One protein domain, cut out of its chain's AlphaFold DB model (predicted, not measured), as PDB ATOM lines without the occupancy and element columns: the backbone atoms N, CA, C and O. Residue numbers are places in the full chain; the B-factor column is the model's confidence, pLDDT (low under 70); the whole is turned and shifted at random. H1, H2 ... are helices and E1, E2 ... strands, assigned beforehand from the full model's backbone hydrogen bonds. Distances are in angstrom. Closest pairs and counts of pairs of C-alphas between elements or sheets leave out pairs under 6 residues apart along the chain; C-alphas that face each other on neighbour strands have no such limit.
ATOM      1  N   TYR A 154     136.801 124.444 134.718       66.00
ATOM      2  CA  TYR A 154     135.790 123.546 135.254       66.00
ATOM      3  C   TYR A 154     134.890 123.076 134.124       66.00
ATOM      4  O   TYR A 154     134.497 123.862 133.266       66.00
ATOM      5  N   SER A 155     134.564 121.786 134.120       74.81
ATOM      6  CA  SER A 155     133.622 121.221 133.165       74.81
ATOM      7  C   SER A 155     132.512 120.504 133.912       74.81
ATOM      8  O   SER A 155     132.781 119.580 134.680       74.81
ATOM      9  N   TYR A 156     131.287 120.950 133.665       81.50
ATOM     10  CA  TYR A 156     130.063 120.399 134.225       81.50
ATOM     11  C   TYR A 156     129.237 119.744 133.121       81.50
ATOM     12  O   TYR A 156     129.258 120.192 131.973       81.50
ATOM     13  N   SER A 157     128.503 118.686 133.461       84.81
ATOM     14  CA  SER A 157     127.585 118.013 132.543       84.81
ATOM     15  C   SER A 157     126.290 117.690 133.269       84.81
ATOM     16  O   SER A 157     126.276 116.869 134.182       84.81
ATOM     17  N   PHE A 158     125.204 118.317 132.837       88.50
ATOM     18  CA  PHE A 158     123.890 118.194 133.452       88.50
ATOM     19  C   PHE A 158     122.965 117.396 132.528       88.50
ATOM     20  O   PHE A 158     122.787 117.804 131.375       88.50
ATOM     21  N   PRO A 159     122.372 116.267 132.962       88.81
ATOM     22  CA  PRO A 159     121.291 115.650 132.204       88.81
ATOM     23  C   PRO A 159     120.111 116.617 132.080       88.81
ATOM     24  O   PRO A 159     119.705 117.260 133.046       88.81
ATOM     25  N   VAL A 160     119.539 116.705 130.881       94.69
ATOM     26  CA  VAL A 160     118.339 117.514 130.660       94.69
ATOM     27  C   VAL A 160     117.128 116.759 131.200       94.69
ATOM     28  O   VAL A 160     116.809 115.666 130.720       94.69
ATOM     29  N   GLY A 161     116.471 117.354 132.195       90.62
ATOM     30  CA  GLY A 161     115.281 116.822 132.860       90.62
ATOM     31  C   GLY A 161     113.963 117.261 132.226       90.62
ATOM     32  O   GLY A 161     112.931 116.639 132.484       90.62
ATOM     33  N   SER A 162     113.974 118.298 131.382       93.94
ATOM     34  CA  SER A 162     112.791 118.700 130.617       93.94
ATOM     35  C   SER A 162     112.640 117.910 129.321       93.94
ATOM     36  O   SER A 162     113.620 117.667 128.616       93.94
ATOM     37  N   TYR A 163     111.412 117.574 128.943       92.69
ATOM     38  CA  TYR A 163     111.150 116.874 127.689       92.69
ATOM     39  C   TYR A 163     109.749 117.138 127.146       92.69
ATOM     40  O   TYR A 163     108.794 117.341 127.893       92.69
ATOM     41  N   SER A 164     109.620 117.032 125.828       89.94
ATOM     42  CA  SER A 164     108.335 117.004 125.133       89.94
ATOM     43  C   SER A 164     108.045 115.596 124.622       89.94
ATOM     44  O   SER A 164     108.951 114.814 124.318       89.94
ATOM     45  N   THR A 165     106.764 115.259 124.516       86.62
ATOM     46  CA  THR A 165     106.323 113.897 124.160       86.62
ATOM     47  C   THR A 165     106.520 113.582 122.677       86.62
ATOM     48  O   THR A 165     106.765 112.431 122.327       86.62
ATOM     49  N   ASN A 166     106.473 114.609 121.823       84.69
ATOM     50  CA  ASN A 166     106.480 114.488 120.362       84.69
ATOM     51  C   ASN A 166     107.663 115.201 119.684       84.69
ATOM     52  O   ASN A 166     107.705 115.293 118.457       84.69
ATOM     53  N   GLU A 167     108.623 115.712 120.458       88.31
ATOM     54  CA  GLU A 167     109.788 116.401 119.905       88.31
ATOM     55  C   GLU A 167     110.775 115.396 119.291       88.31
ATOM     56  O   GLU A 167     111.249 114.468 119.960       88.31
ATOM     57  N   LYS A 168     111.095 115.589 118.007       92.31
ATOM     58  CA  LYS A 168     112.016 114.716 117.260       92.31
ATOM     59  C   LYS A 168     113.476 115.074 117.497       92.31
ATOM     60  O   LYS A 168     114.331 114.205 117.331       92.31
ATOM     61  N   LEU A 169     113.769 116.315 117.870       94.50
ATOM     62  CA  LEU A 169     115.113 116.732 118.246       94.50
ATOM     63  C   LEU A 169     115.198 116.876 119.762       94.50
ATOM     64  O   LEU A 169     114.778 117.874 120.331       94.50
ATOM     65  N   ARG A 170     115.747 115.868 120.428       93.88
ATOM     66  CA  ARG A 170     115.678 115.749 121.880       93.88
ATOM     67  C   ARG A 170     116.939 116.259 122.564       93.88
ATOM     68  O   ARG A 170     117.973 115.610 122.417       93.88
ATOM     69  N   PRO A 171     116.879 117.322 123.377       95.81
ATOM     70  CA  PRO A 171     117.986 117.676 124.253       95.81
ATOM     71  C   PRO A 171     118.240 116.554 125.270       95.81
ATOM     72  O   PRO A 171     117.305 115.986 125.834       95.81
ATOM     73  N   CYS A 172     119.505 116.206 125.475       92.56
ATOM     74  CA  CYS A 172     119.920 115.101 126.339       92.56
ATOM     75  C   CYS A 172     120.786 115.586 127.501       92.56
ATOM     76  O   CYS A 172     120.546 115.179 128.637       92.56
ATOM     77  N   PHE A 173     121.770 116.445 127.212       91.94
ATOM     78  CA  PHE A 173     122.709 116.996 128.192       91.94
ATOM     79  C   PHE A 173     123.067 118.438 127.858       91.94
ATOM     80  O   PHE A 173     123.128 118.806 126.683       91.94
ATOM     81  N   VAL A 174     123.369 119.209 128.896       93.00
ATOM     82  CA  VAL A 174     124.025 120.511 128.800       93.00
ATOM     83  C   VAL A 174     125.416 120.385 129.399       93.00
ATOM     84  O   VAL A 174     125.560 119.972 130.548       93.00
ATOM     85  N   SER A 175     126.438 120.731 128.624       88.44
ATOM     86  CA  SER A 175     127.819 120.771 129.097       88.44
ATOM     87  C   SER A 175     128.277 122.214 129.222       88.44
ATOM     88  O   SER A 175     128.154 122.985 128.269       88.44
ATOM     89  N   VAL A 176     128.823 122.559 130.383       87.44
ATOM     90  CA  VAL A 176     129.338 123.896 130.685       87.44
ATOM     91  C   VAL A 176     130.843 123.818 130.886       87.44
ATOM     92  O   VAL A 176     131.339 122.898 131.536       87.44
ATOM     93  N   GLN A 177     131.562 124.775 130.319       87.00
ATOM     94  CA  GLN A 177     132.970 125.038 130.576       87.00
ATOM     95  C   GLN A 177     133.086 126.418 131.212       87.00
ATOM     96  O   GLN A 177     132.566 127.386 130.665       87.00
ATOM     97  N   SER A 178     133.736 126.513 132.365       78.12
ATOM     98  CA  SER A 178     133.855 127.764 133.116       78.12
ATOM     99  C   SER A 178     135.271 127.940 133.651       78.12
ATOM    100  O   SER A 178     135.930 126.952 133.978       78.12
ATOM    101  N   ALA A 179     135.734 129.182 133.750       68.00
ATOM    102  CA  ALA A 179     137.016 129.532 134.350       68.00
ATOM    103  C   ALA A 179     136.790 130.260 135.684       68.00
ATOM    104  O   ALA A 179     135.843 131.032 135.836       68.00
ATOM    105  N   GLN A 180     137.672 130.030 136.660       62.16
ATOM    106  CA  GLN A 180     137.636 130.750 137.938       62.16
ATOM    107  C   GLN A 180     137.711 132.270 137.727       62.16
ATOM    108  O   GLN A 180     138.581 132.751 137.007       62.16
ATOM    109  N   GLN A 181     136.863 133.016 138.446       59.25
ATOM    110  CA  GLN A 181     136.842 134.489 138.487       59.25
ATOM    111  C   GLN A 181     136.461 135.192 137.171       59.25
ATOM    112  O   GLN A 181     136.524 136.420 137.108       59.25
ATOM    113  N   GLU A 182     136.005 134.449 136.163       71.31
ATOM    114  CA  GLU A 182     135.378 135.009 134.967       71.31
ATOM    115  C   GLU A 182     133.850 135.036 135.138       71.31
ATOM    116  O   GLU A 182     133.243 134.102 135.663       71.31
ATOM    117  N   ASN A 183     133.210 136.112 134.673       77.69
ATOM    118  CA  ASN A 183     131.743 136.233 134.637       77.69
ATOM    119  C   ASN A 183     131.132 135.619 133.363       77.69
ATOM    120  O   ASN A 183     129.971 135.872 133.036       77.69
ATOM    121  N   GLU A 184     131.930 134.867 132.611       85.19
ATOM    122  CA  GLU A 184     131.552 134.264 131.345       85.19
ATOM    123  C   GLU A 184     131.894 132.774 131.377       85.19
ATOM    124  O   GLU A 184     133.009 132.370 131.709       85.19
ATOM    125  N   SER A 185     130.908 131.958 131.025       90.81
ATOM    126  CA  SER A 185     131.049 130.515 130.864       90.81
ATOM    127  C   SER A 185     130.620 130.128 129.458       90.81
ATOM    128  O   SER A 185     129.965 130.894 128.759       90.81
ATOM    129  N   PHE A 186     130.964 128.927 129.024       91.62
ATOM    130  CA  PHE A 186     130.647 128.422 127.697       91.62
ATOM    131  C   PHE A 186     129.753 127.202 127.809       91.62
ATOM    132  O   PHE A 186     130.090 126.234 128.483       91.62
ATOM    133  N   LEU A 187     128.621 127.234 127.122       92.88
ATOM    134  CA  LEU A 187     127.609 126.195 127.165       92.88
ATOM    135  C   LEU A 187     127.502 125.502 125.808       92.88
ATOM    136  O   LEU A 187     127.509 126.146 124.762       92.88
ATOM    137  N   SER A 188     127.360 124.183 125.828       94.38
ATOM    138  CA  SER A 188     126.966 123.377 124.671       94.38
ATOM    139  C   SER A 188     125.823 122.444 125.049       94.38
ATOM    140  O   SER A 188     125.642 122.100 126.220       94.38
ATOM    141  N   VAL A 189     125.045 122.032 124.055       95.12
ATOM    142  CA  VAL A 189     123.914 121.125 124.229       95.12
ATOM    143  C   VAL A 189     124.096 119.913 123.329       95.12
ATOM    144  O   VAL A 189     124.458 120.010 122.152       95.12
ATOM    145  N   VAL A 190     123.830 118.751 123.906       94.12
ATOM    146  CA  VAL A 190     123.816 117.471 123.213       94.12
ATOM    147  C   VAL A 190     122.375 117.094 122.921       94.12
ATOM    148  O   VAL A 190     121.541 117.090 123.826       94.12
ATOM    149  N   PHE A 191     122.104 116.689 121.686       95.62
ATOM    150  CA  PHE A 191     120.790 116.258 121.238       95.62
ATOM    151  C   PHE A 191     120.814 114.831 120.689       95.62
ATOM    152  O   PHE A 191     121.817 114.366 120.148       95.62
ATOM    153  N   HIS A 192     119.671 114.160 120.775       94.56
ATOM    154  CA  HIS A 192     119.359 112.956 120.022       94.56
ATOM    155  C   HIS A 192     118.373 113.306 118.904       94.56
ATOM    156  O   HIS A 192     117.330 113.913 119.148       94.56
ATOM    157  N   ASN A 193     118.703 112.933 117.673       94.75
ATOM    158  CA  ASN A 193     117.906 113.206 116.487       94.75
ATOM    159  C   ASN A 193     117.094 111.970 116.084       94.75
ATOM    160  O   ASN A 193     117.630 111.035 115.489       94.75
ATOM    161  N   TYR A 194     115.793 111.991 116.361       92.56
ATOM    162  CA  TYR A 194     114.851 110.985 115.865       92.56
ATOM    163  C   TYR A 194     114.362 111.268 114.445       92.56
ATOM    164  O   TYR A 194     113.626 110.460 113.879       92.56
ATOM    165  N   SER A 195     114.713 112.416 113.858       87.62
ATOM    166  CA  SER A 195     114.444 112.647 112.445       87.62
ATOM    167  C   SER A 195     115.482 111.926 111.586       87.62
ATOM    168  O   SER A 195     116.662 111.858 111.925       87.62
ATOM    169  N   ASP A 196     115.054 111.431 110.428       84.62
ATOM    170  CA  ASP A 196     115.965 110.851 109.435       84.62
ATOM    171  C   ASP A 196     116.658 111.925 108.574       84.62
ATOM    172  O   ASP A 196     117.340 111.612 107.599       84.62
ATOM    173  N   LEU A 197     116.477 113.205 108.915       91.62
ATOM    174  CA  LEU A 197     117.073 114.332 108.211       91.62
ATOM    175  C   LEU A 197     118.262 114.893 109.003       91.62
ATOM    176  O   LEU A 197     118.221 114.947 110.235       91.62
ATOM    177  N   PRO A 198     119.319 115.358 108.314       92.50
ATOM    178  CA  PRO A 198     120.415 116.052 108.974       92.50
ATOM    179  C   PRO A 198     119.907 117.366 109.569       92.50
ATOM    180  O   PRO A 198     119.112 118.068 108.945       92.50
ATOM    181  N   VAL A 199     120.387 117.716 110.758       95.50
ATOM    182  CA  VAL A 199     120.061 118.987 111.410       95.50
ATOM    183  C   VAL A 199     121.241 119.930 111.246       95.50
ATOM    184  O   VAL A 199     122.373 119.537 111.511       95.50
ATOM    185  N   GLY A 200     120.982 121.145 110.761       92.19
ATOM    186  CA  GLY A 200     122.034 122.127 110.470       92.19
ATOM    187  C   GLY A 200     122.088 123.314 111.429       92.19
ATOM    188  O   GLY A 200     123.164 123.820 111.712       92.19
ATOM    189  N   GLU A 201     120.940 123.767 111.927       96.25
ATOM    190  CA  GLU A 201     120.852 124.904 112.846       96.25
ATOM    191  C   GLU A 201     119.794 124.612 113.902       96.25
ATOM    192  O   GLU A 201     118.751 124.040 113.575       96.25
ATOM    193  N   ILE A 202     120.067 124.978 115.152       98.00
ATOM    194  CA  ILE A 202     119.185 124.735 116.296       98.00
ATOM    195  C   ILE A 202     119.091 126.021 117.114       98.00
ATOM    196  O   ILE A 202     120.105 126.657 117.389       98.00
ATOM    197  N   SER A 203     117.875 126.384 117.514       97.81
ATOM    198  CA  SER A 203     117.594 127.464 118.454       97.81
ATOM    199  C   SER A 203     116.932 126.884 119.698       97.81
ATOM    200  O   SER A 203     115.945 126.152 119.571       97.81
ATOM    201  N   VAL A 204     117.442 127.223 120.880       97.69
ATOM    202  CA  VAL A 204     116.906 126.740 122.160       97.69
ATOM    203  C   VAL A 204     116.853 127.838 123.215       97.69
ATOM    204  O   VAL A 204     117.635 128.786 123.163       97.69
ATOM    205  N   ASP A 205     115.989 127.645 124.203       97.50
ATOM    206  CA  ASP A 205     116.098 128.291 125.510       97.50
ATOM    207  C   ASP A 205     116.681 127.281 126.504       97.50
ATOM    208  O   ASP A 205     116.294 126.106 126.498       97.50
ATOM    209  N   VAL A 206     117.617 127.720 127.347       97.50
ATOM    210  CA  VAL A 206     118.196 126.890 128.415       97.50
ATOM    211  C   VAL A 206     117.890 127.511 129.769       97.50
ATOM    212  O   VAL A 206     118.168 128.685 130.000       97.50
ATOM    213  N   GLU A 207     117.349 126.704 130.671       97.00
ATOM    214  CA  GLU A 207     117.029 127.073 132.045       97.00
ATOM    215  C   GLU A 207     117.775 126.130 132.998       97.00
ATOM    216  O   GLU A 207     117.686 124.908 132.876       97.00
ATOM    217  N   ILE A 208     118.530 126.681 133.945       95.25
ATOM    218  CA  ILE A 208     119.286 125.912 134.944       95.25
ATOM    219  C   ILE A 208     118.879 126.404 136.327       95.25
ATOM    220  O   ILE A 208     118.911 127.607 136.585       95.25
ATOM    221  N   LYS A 209     118.500 125.480 137.214       93.06
ATOM    222  CA  LYS A 209     118.133 125.783 138.599       93.06
ATOM    223  C   LYS A 209     119.127 125.205 139.580       93.06
ATOM    224  O   LYS A 209     119.567 124.066 139.407       93.06
ATOM    225  N   ASN A 210     119.418 125.967 140.625       87.44
ATOM    226  CA  ASN A 210     120.196 125.492 141.761       87.44
ATOM    227  C   ASN A 210     119.307 124.894 142.865       87.44
ATOM    228  O   ASN A 210     118.079 124.972 142.810       87.44
ATOM    229  N   GLU A 211     119.913 124.287 143.883       81.81
ATOM    230  CA  GLU A 211     119.219 123.720 145.053       81.81
ATOM    231  C   GLU A 211     118.382 124.748 145.837       81.81
ATOM    232  O   GLU A 211     117.413 124.385 146.502       81.81
ATOM    233  N   GLN A 212     118.705 126.038 145.720       84.88
ATOM    234  CA  GLN A 212     117.936 127.154 146.278       84.88
ATOM    235  C   GLN A 212     116.756 127.577 145.381       84.88
ATOM    236  O   GLN A 212     116.016 128.499 145.730       84.88
ATOM    237  N   ASN A 213     116.546 126.887 144.254       81.81
ATOM    238  CA  ASN A 213     115.521 127.148 143.244       81.81
ATOM    239  C   ASN A 213     115.664 128.518 142.543       81.81
ATOM    240  O   ASN A 213     114.718 129.018 141.927       81.81
ATOM    241  N   GLU A 214     116.850 129.121 142.606       89.50
ATOM    242  CA  GLU A 214     117.218 130.265 141.778       89.50
ATOM    243  C   GLU A 214     117.449 129.780 140.349       89.50
ATOM    244  O   GLU A 214     117.964 128.688 140.118       89.50
ATOM    245  N   THR A 215     117.014 130.579 139.378       93.56
ATOM    246  CA  THR A 215     116.954 130.168 137.976       93.56
ATOM    247  C   THR A 215     117.859 131.045 137.125       93.56
ATOM    248  O   THR A 215     117.650 132.255 137.031       93.56
ATOM    249  N   MET A 216     118.825 130.421 136.456       94.44
ATOM    250  CA  MET A 216     119.537 131.002 135.325       94.44
ATOM    251  C   MET A 216     118.772 130.707 134.044       94.44
ATOM    252  O   MET A 216     118.379 129.567 133.798       94.44
ATOM    253  N   TYR A 217     118.587 131.729 133.216       96.50
ATOM    254  CA  TYR A 217     117.830 131.619 131.977       96.50
ATOM    255  C   TYR A 217     118.609 132.221 130.810       96.50
ATOM    256  O   TYR A 217     118.948 133.407 130.822       96.50
ATOM    257  N   PHE A 218     118.871 131.402 129.795       96.69
ATOM    258  CA  PHE A 218     119.622 131.754 128.595       96.69
ATOM    259  C   PHE A 218     118.711 131.618 127.366       96.69
ATOM    260  O   PHE A 218     118.604 130.527 126.796       96.69
ATOM    261  N   PRO A 219     118.015 132.698 126.971       96.88
ATOM    262  CA  PRO A 219     117.057 132.646 125.880       96.88
ATOM    263  C   PRO A 219     117.718 132.718 124.503       96.88
ATOM    264  O   PRO A 219     118.656 133.487 124.282       96.88
ATOM    265  N   GLY A 220     117.153 131.992 123.544       95.94
ATOM    266  CA  GLY A 220     117.424 132.137 122.120       95.94
ATOM    267  C   GLY A 220     118.845 131.764 121.712       95.94
ATOM    268  O   GLY A 220     119.355 132.332 120.743       95.94
ATOM    269  N   LEU A 221     119.483 130.828 122.420       97.38
ATOM    270  CA  LEU A 221     120.797 130.312 122.042       97.38
ATOM    271  C   LEU A 221     120.710 129.658 120.662       97.38
ATOM    272  O   LEU A 221     119.840 128.820 120.417       97.38
ATOM    273  N   GLN A 222     121.610 130.051 119.760       97.00
ATOM    274  CA  GLN A 222     121.676 129.541 118.390       97.00
ATOM    275  C   GLN A 222     122.957 128.745 118.181       97.00
ATOM    276  O   GLN A 222     124.050 129.241 118.444       97.00
ATOM    277  N   PHE A 223     122.810 127.547 117.627       97.62
ATOM    278  CA  PHE A 223     123.910 126.662 117.271       97.62
ATOM    279  C   PHE A 223     123.871 126.376 115.773       97.62
ATOM    280  O   PHE A 223     122.843 125.939 115.249       97.62
ATOM    281  N   ARG A 224     124.984 126.619 115.081       94.94
ATOM    282  CA  ARG A 224     125.138 126.455 113.624       94.94
ATOM    283  C   ARG A 224     126.260 125.491 113.258       94.94
ATOM    284  O   ARG A 224     126.223 124.900 112.181       94.94
ATOM    285  N   ASN A 225     127.252 125.326 114.126       89.25
ATOM    286  CA  ASN A 225     128.283 124.313 113.962       89.25
ATOM    287  C   ASN A 225     127.935 123.093 114.815       89.25
ATOM    288  O   ASN A 225     128.079 123.097 116.038       89.25
ATOM    289  N   LEU A 226     127.429 122.060 114.149       92.62
ATOM    290  CA  LEU A 226     126.922 120.850 114.777       92.62
ATOM    291  C   LEU A 226     127.793 119.665 114.369       92.62
ATOM    292  O   LEU A 226     127.988 119.401 113.180       92.62
ATOM    293  N   ARG A 227     128.298 118.917 115.353       88.44
ATOM    294  CA  ARG A 227     128.954 117.628 115.108       88.44
ATOM    295  C   ARG A 227     127.918 116.527 115.225       88.44
ATOM    296  O   ARG A 227     127.200 116.467 116.217       88.44
ATOM    297  N   THR A 228     127.833 115.651 114.230       87.94
ATOM    298  CA  THR A 228     126.838 114.574 114.206       87.94
ATOM    299  C   THR A 228     127.505 113.216 114.051       87.94
ATOM    300  O   THR A 228     128.315 113.025 113.146       87.94
ATOM    301  N   ALA A 229     127.132 112.270 114.911       83.12
ATOM    302  CA  ALA A 229     127.523 110.864 114.833       83.12
ATOM    303  C   ALA A 229     126.376 110.003 115.378       83.12
ATOM    304  O   ALA A 229     125.862 110.298 116.448       83.12
ATOM    305  N   ASP A 230     125.945 108.970 114.651       82.88
ATOM    306  CA  ASP A 230     124.954 107.983 115.123       82.88
ATOM    307  C   ASP A 230     123.706 108.589 115.800       82.88
ATOM    308  O   ASP A 230     123.348 108.245 116.925       82.88
ATOM    309  N   ARG A 231     123.046 109.539 115.116       87.81
ATOM    310  CA  ARG A 231     121.884 110.320 115.606       87.81
ATOM    311  C   ARG A 231     122.154 111.226 116.816       87.81
ATOM    312  O   ARG A 231     121.274 111.996 117.188       87.81
ATOM    313  N   ARG A 232     123.352 111.216 117.396       91.75
ATOM    314  CA  ARG A 232     123.797 112.204 118.383       91.75
ATOM    315  C   ARG A 232     124.264 113.469 117.670       91.75
ATOM    316  O   ARG A 232     125.022 113.397 116.702       91.75
ATOM    317  N   ILE A 233     123.829 114.618 118.166       93.75
ATOM    318  CA  ILE A 233     124.269 115.938 117.722       93.75
ATOM    319  C   ILE A 233     124.899 116.652 118.911       93.75
ATOM    320  O   ILE A 233     124.280 116.757 119.963       93.75
ATOM    321  N   GLU A 234     126.106 117.165 118.738       92.06
ATOM    322  CA  GLU A 234     126.760 118.042 119.705       92.06
ATOM    323  C   GLU A 234     126.861 119.436 119.110       92.06
ATOM    324  O   GLU A 234     127.368 119.599 117.994       92.06
ATOM    325  N   SER A 235     126.373 120.433 119.843       95.44
ATOM    326  CA  SER A 235     126.551 121.821 119.447       95.44
ATOM    327  C   SER A 235     127.979 122.303 119.684       95.44
ATOM    328  O   SER A 235     128.749 121.734 120.459       95.44
ATOM    329  N   GLU A 236     128.313 123.417 119.047       89.81
ATOM    330  CA  GLU A 236     129.413 124.266 119.484       89.81
ATOM    331  C   GLU A 236     129.173 124.861 120.878       89.81
ATOM    332  O   GLU A 236     128.058 124.840 121.412       89.81
ATOM    333  N   LEU A 237     130.253 125.387 121.449       89.88
ATOM    334  CA  LEU A 237     130.236 126.152 122.684       89.88
ATOM    335  C   LEU A 237     129.802 127.590 122.392       89.88
ATOM    336  O   LEU A 237     130.362 128.242 121.511       89.88
ATOM    337  N   VAL A 238     128.836 128.084 123.158       91.75
ATOM    338  CA  VAL A 238     128.340 129.461 123.103       91.75
ATOM    339  C   VAL A 238     128.536 130.104 124.467       91.75
ATOM    340  O   VAL A 238     128.244 129.490 125.491       91.75
ATOM    341  N   ALA A 239     129.046 131.330 124.480       90.81
ATOM    342  CA  ALA A 239     129.251 132.069 125.712       90.81
ATOM    343  C   ALA A 239     127.919 132.441 126.382       90.81
ATOM    344  O   ALA A 239     126.954 132.828 125.716       90.81
ATOM    345  N   VAL A 240     127.882 132.341 127.708       93.00
ATOM    346  CA  VAL A 240     126.750 132.682 128.565       93.00
ATOM    347  C   VAL A 240     127.233 133.506 129.767       93.00
ATOM    348  O   VAL A 240     128.313 133.234 130.299       93.00
ATOM    349  N   PRO A 241     126.457 134.510 130.217       92.19
ATOM    350  CA  PRO A 241     126.841 135.390 131.320       92.19
ATOM    351  C   PRO A 241     126.578 134.709 132.671       92.19
ATOM    352  O   PRO A 241     125.588 135.001 133.342       92.19
ATOM    353  N   ALA A 242     127.440 133.766 133.034       88.81
ATOM    354  CA  ALA A 242     127.382 133.010 134.279       88.81
ATOM    355  C   ALA A 242     128.797 132.668 134.748       88.81
ATOM    356  O   ALA A 242     129.696 132.447 133.927       88.81
ATOM    357  N   LYS A 243     128.983 132.611 136.062       87.75
ATOM    358  CA  LYS A 243     130.256 132.280 136.714       87.75
ATOM    359  C   LYS A 243     130.257 130.824 137.173       87.75
ATOM    360  O   LYS A 243     129.214 130.193 137.302       87.75
ATOM    361  N   GLU A 244     131.444 130.304 137.457       85.25
ATOM    362  CA  GLU A 244     131.652 128.914 137.880       85.25
ATOM    363  C   GLU A 244     130.764 128.500 139.070       85.25
ATOM    364  O   GLU A 244     130.125 127.450 139.018       85.25
ATOM    365  N   GLU A 245     130.648 129.367 140.080       83.62
ATOM    366  CA  GLU A 245     129.848 129.140 141.292       83.62
ATOM    367  C   GLU A 245     128.378 128.826 140.989       83.62
ATOM    368  O   GLU A 245     127.760 128.041 141.714       83.62
ATOM    369  N   ASP A 246     127.830 129.382 139.901       86.81
ATOM    370  CA  ASP A 246     126.427 129.201 139.532       86.81
ATOM    371  C   ASP A 246     126.119 127.743 139.121       86.81
ATOM    372  O   ASP A 246     124.967 127.309 139.133       86.81
ATOM    373  N   PHE A 247     127.152 126.960 138.782       85.25
ATOM    374  CA  PHE A 247     127.039 125.582 138.294       85.25
ATOM    375  C   PHE A 247     127.340 124.511 139.355       85.25
ATOM    376  O   PHE A 247     127.192 123.319 139.080       85.25
ATOM    377  N   THR A 248     127.736 124.909 140.566       81.69
ATOM    378  CA  THR A 248     128.185 123.986 141.625       81.69
ATOM    379  C   THR A 248     127.047 123.266 142.357       81.69
ATOM    380  O   THR A 248     127.260 122.172 142.873       81.69
ATOM    381  N   SER A 249     125.839 123.837 142.373       82.25
ATOM    382  CA  SER A 249     124.671 123.324 143.112       82.25
ATOM    383  C   SER A 249     123.443 123.120 142.216       82.25
ATOM    384  O   SER A 249     122.310 123.367 142.625       82.25
ATOM    385  N   VAL A 250     123.643 122.708 140.960       84.69
ATOM    386  CA  VAL A 250     122.548 122.526 139.990       84.69
ATOM    387  C   VAL A 250     121.669 121.329 140.355       84.69
ATOM    388  O   VAL A 250     122.140 120.196 140.414       84.69
ATOM    389  N   CYS A 251     120.365 121.565 140.502       84.12
ATOM    390  CA  CYS A 251     119.365 120.538 140.807       84.12
ATOM    391  C   CYS A 251     118.423 120.225 139.631       84.12
ATOM    392  O   CYS A 251     117.736 119.205 139.653       84.12
ATOM    393  N   LEU A 252     118.374 121.081 138.604       89.38
ATOM    394  CA  LEU A 252     117.581 120.852 137.397       89.38
ATOM    395  C   LEU A 252     118.182 121.600 136.208       89.38
ATOM    396  O   LEU A 252     118.505 122.783 136.300       89.38
ATOM    397  N   CYS A 253     118.245 120.927 135.061       93.88
ATOM    398  CA  CYS A 253     118.541 121.550 133.780       93.88
ATOM    399  C   CYS A 253     117.411 121.265 132.786       93.88
ATOM    400  O   CYS A 253     117.050 120.109 132.545       93.88
ATOM    401  N   SER A 254     116.871 122.326 132.200       96.25
ATOM    402  CA  SER A 254     115.799 122.289 131.217       96.25
ATOM    403  C   SER A 254     116.262 122.948 129.922       96.25
ATOM    404  O   SER A 254     116.910 123.991 129.927       96.25
ATOM    405  N   VAL A 255     115.914 122.337 128.798       96.75
ATOM    406  CA  VAL A 255     116.185 122.862 127.461       96.75
ATOM    407  C   VAL A 255     114.906 122.780 126.650       96.75
ATOM    408  O   VAL A 255     114.366 121.691 126.436       96.75
ATOM    409  N   GLN A 256     114.444 123.926 126.170       96.25
ATOM    410  CA  GLN A 256     113.321 124.018 125.251       96.25
ATOM    411  C   GLN A 256     113.850 124.244 123.841       96.25
ATOM    412  O   GLN A 256     114.517 125.237 123.565       96.25
ATOM    413  N   VAL A 257     113.526 123.335 122.925       96.38
ATOM    414  CA  VAL A 257     113.775 123.564 121.502       96.38
ATOM    415  C   VAL A 257     112.768 124.593 121.007       96.38
ATOM    416  O   VAL A 257     111.564 124.393 121.134       96.38
ATOM    417  N   LEU A 258     113.263 125.701 120.456       95.81
ATOM    418  CA  LEU A 258     112.421 126.719 119.829       95.81
ATOM    419  C   LEU A 258     112.148 126.353 118.378       95.81
ATOM    420  O   LEU A 258     111.004 126.332 117.944       95.81
ATOM    421  N   ARG A 259     113.213 126.045 117.633       96.19
ATOM    422  CA  ARG A 259     113.152 125.589 116.243       96.19
ATOM    423  C   ARG A 259     114.486 125.013 115.799       96.19
ATOM    424  O   ARG A 259     115.531 125.346 116.357       96.19
ATOM    425  N   TYR A 260     114.470 124.219 114.742       96.81
ATOM    426  CA  TYR A 260     115.678 123.706 114.109       96.81
ATOM    427  C   TYR A 260     115.478 123.487 112.615       96.81
ATOM    428  O   TYR A 260     114.359 123.361 112.117       96.81
ATOM    429  N   LYS A 261     116.582 123.445 111.876       96.44
ATOM    430  CA  LYS A 261     116.581 123.211 110.434       96.44
ATOM    431  C   LYS A 261     116.889 121.748 110.138       96.44
ATOM    432  O   LYS A 261     118.049 121.344 110.202       96.44
ATOM    433  N   ALA A 262     115.860 120.976 109.795       94.44
ATOM    434  CA  ALA A 262     115.968 119.586 109.360       94.44
ATOM    435  C   ALA A 262     116.023 119.520 107.825       94.44
ATOM    436  O   ALA A 262     115.061 119.852 107.123       94.44
ATOM    437  N   GLY A 263     117.174 119.136 107.275       90.69
ATOM    438  CA  GLY A 263     117.472 119.274 105.853       90.69
ATOM    439  C   GLY A 263     117.374 120.741 105.420       90.69
ATOM    440  O   GLY A 263     118.187 121.575 105.810       90.69
ATOM    441  N   ASN A 264     116.351 121.065 104.627       90.06
ATOM    442  CA  ASN A 264     116.076 122.430 104.162       90.06
ATOM    443  C   ASN A 264     114.800 123.043 104.753       90.06
ATOM    444  O   ASN A 264     114.405 124.130 104.334       90.06
ATOM    445  N   VAL A 265     114.160 122.367 105.707       94.12
ATOM    446  CA  VAL A 265     112.885 122.791 106.290       94.12
ATOM    447  C   VAL A 265     113.104 123.231 107.731       94.12
ATOM    448  O   VAL A 265     113.805 122.569 108.493       94.12
ATOM    449  N   TRP A 266     112.501 124.360 108.096       95.56
ATOM    450  CA  TRP A 266     112.407 124.787 109.486       95.56
ATOM    451  C   TRP A 266     111.301 124.007 110.186       95.56
ATOM    452  O   TRP A 266     110.173 123.945 109.699       95.56
ATOM    453  N   VAL A 267     111.654 123.404 111.312       95.62
ATOM    454  CA  VAL A 267     110.749 122.694 112.208       95.62
ATOM    455  C   VAL A 267     110.677 123.503 113.493       95.62
ATOM    456  O   VAL A 267     111.708 123.766 114.108       95.62
ATOM    457  N   GLU A 268     109.475 123.929 113.867       95.56
ATOM    458  CA  GLU A 268     109.229 124.563 115.162       95.56
ATOM    459  C   GLU A 268     109.253 123.494 116.258       95.56
ATOM    460  O   GLU A 268     108.826 122.356 116.032       95.56
ATOM    461  N   GLY A 269     109.777 123.852 117.426       89.50
ATOM    462  CA  GLY A 269     109.785 122.960 118.575       89.50
ATOM    463  C   GLY A 269     108.379 122.722 119.119       89.50
ATOM    464  O   GLY A 269     107.456 123.500 118.867       89.50
ATOM    465  N   ALA A 270     108.208 121.640 119.875       85.50
ATOM    466  CA  ALA A 270     106.888 121.215 120.352       85.50
ATOM    467  C   ALA A 270     106.175 122.268 121.238       85.50
ATOM    468  O   ALA A 270     104.953 122.394 121.193       85.50
ATOM    469  N   GLY A 271     106.929 123.081 121.989       75.12
ATOM    470  CA  GLY A 271     106.406 124.179 122.817       75.12
ATOM    471  C   GLY A 271     105.806 123.746 124.162       75.12
ATOM    472  O   GLY A 271     105.760 124.548 125.093       75.12
ATOM    473  N   ASP A 272     105.407 122.485 124.305       74.12
ATOM    474  CA  ASP A 272     104.954 121.854 125.542       74.12
ATOM    475  C   ASP A 272     106.074 121.003 126.172       74.12
ATOM    476  O   ASP A 272     106.371 119.892 125.731       74.12
ATOM    477  N   SER A 273     106.709 121.523 127.228       82.69
ATOM    478  CA  SER A 273     107.734 120.809 128.006       82.69
ATOM    479  C   SER A 273     107.188 120.330 129.347       82.69
ATOM    480  O   SER A 273     106.577 121.087 130.101       82.69
ATOM    481  N   GLN A 274     107.447 119.064 129.659       90.62
ATOM    482  CA  GLN A 274     107.282 118.465 130.982       90.62
ATOM    483  C   GLN A 274     108.631 118.433 131.695       90.62
ATOM    484  O   GLN A 274     109.671 118.404 131.042       90.62
ATOM    485  N   VAL A 275     108.616 118.392 133.025       92.00
ATOM    486  CA  VAL A 275     109.813 118.173 133.846       92.00
ATOM    487  C   VAL A 275     109.732 116.777 134.442       92.00
ATOM    488  O   VAL A 275     108.666 116.341 134.880       92.00
ATOM    489  N   THR A 276     110.845 116.052 134.413       90.94
ATOM    490  CA  THR A 276     110.931 114.730 135.026       90.94
ATOM    491  C   THR A 276     110.713 114.780 136.537       90.94
ATOM    492  O   THR A 276     111.021 115.767 137.198       90.94
ATOM    493  N   THR A 277     110.192 113.689 137.089       87.69
ATOM    494  CA  THR A 277     110.094 113.479 138.539       87.69
ATOM    495  C   THR A 277     111.374 112.887 139.129       87.69
ATOM    496  O   THR A 277     111.469 112.765 140.344       87.69
TER     497      THR A 277
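Overview. This is residues 154 to 277 of the 405 residues of an uncharacterized protein of [Clostridium] methylpentosum DSM 5476 (UniProt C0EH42). Two strongly twisted sheets lie face to face with their strands crossed, a sandwich of E1, E2, E3, E6, E7 and E8 on one side and E5, E4, E9 and E10 on the other. The short helix H1 sits at one end of it and E10 at the other. The 124 printed residues, mostly strand by class, hold ten named strands and one named helix, in the order E1 to E8, H1, E9, E10. The first sheet branches at E3 and the second runs E5 - E4 - E9 - E10, with antiparallel neighbours in both. The whole is compact, with a radius of gyration of the C-alphas of 14.1 A and spans of 42 by 30 by 23 A.

Arrangement. E1, residues 154 to 159, and E2, residues 169 to 179, form a hairpin, with N 156 and O 176 within hydrogen-bond range at 2.9 A. E3, residues 185 to 193, is on the other side of E2, with N 188 and O 175 at 2.8 A; E1, E2 and E3 are a meander, each strand the antiparallel neighbour of the one before. E2 lies on one side of E3, and on the other side of E3 lie E7, residues 232 to 235, with N 191 and O 233 within hydrogen-bond range at 2.8 A, and E8, residues 238 to 240, with N 187 and O 238 at 2.8 A. E6, residues 226 to 229, forms a hairpin with E7, with N 227 and O 234 at 2.9 A. In the other sheet, E4, residues 199 to 210, forms a hairpin with E5, residues 215 to 223, with N 206 and O 218 at 3.0 A. E9, residues 250 to 262, is the other neighbour of E4, with N 205 and O 256 at 2.9 A. E10, residues 265 to 268, forms a hairpin with E9, with N 260 and O 267 at 2.9 A. The facing parts of the two sheets are 9.2 A apart centre to centre, their strands at 67 degrees. The closest C-alphas of E2 and E9, those of Pro 171 and Val 255, are 6.4 A apart. H1, residues 244 to 247, is over E2 at a height over the sheet of 8.0 A and only grazes the other sheet; it is too short for any O i to N i+4 pair.

Along the chain. E1 begins at C-alpha 154 (135.790, 123.546, 135.254). From first to last C-alpha E2 is 30.0 A, E3 26.1 A, E4 31.0 A, E5 22.1 A and E9 31.5 A long. E10 ends at C-alpha 268 (109.229, 124.563, 115.162).

Size, cuts and confidence. The two farthest C-alphas, of Gln 181 and Asp 196, are 42.9 A apart. The printed part has no cut and no long link. Residues 162 to 163 pair antiparallel with residues 274 to 275. Mean pLDDT of the printed part is 89.7; residue 154 and residues 179 to 181 are under 70.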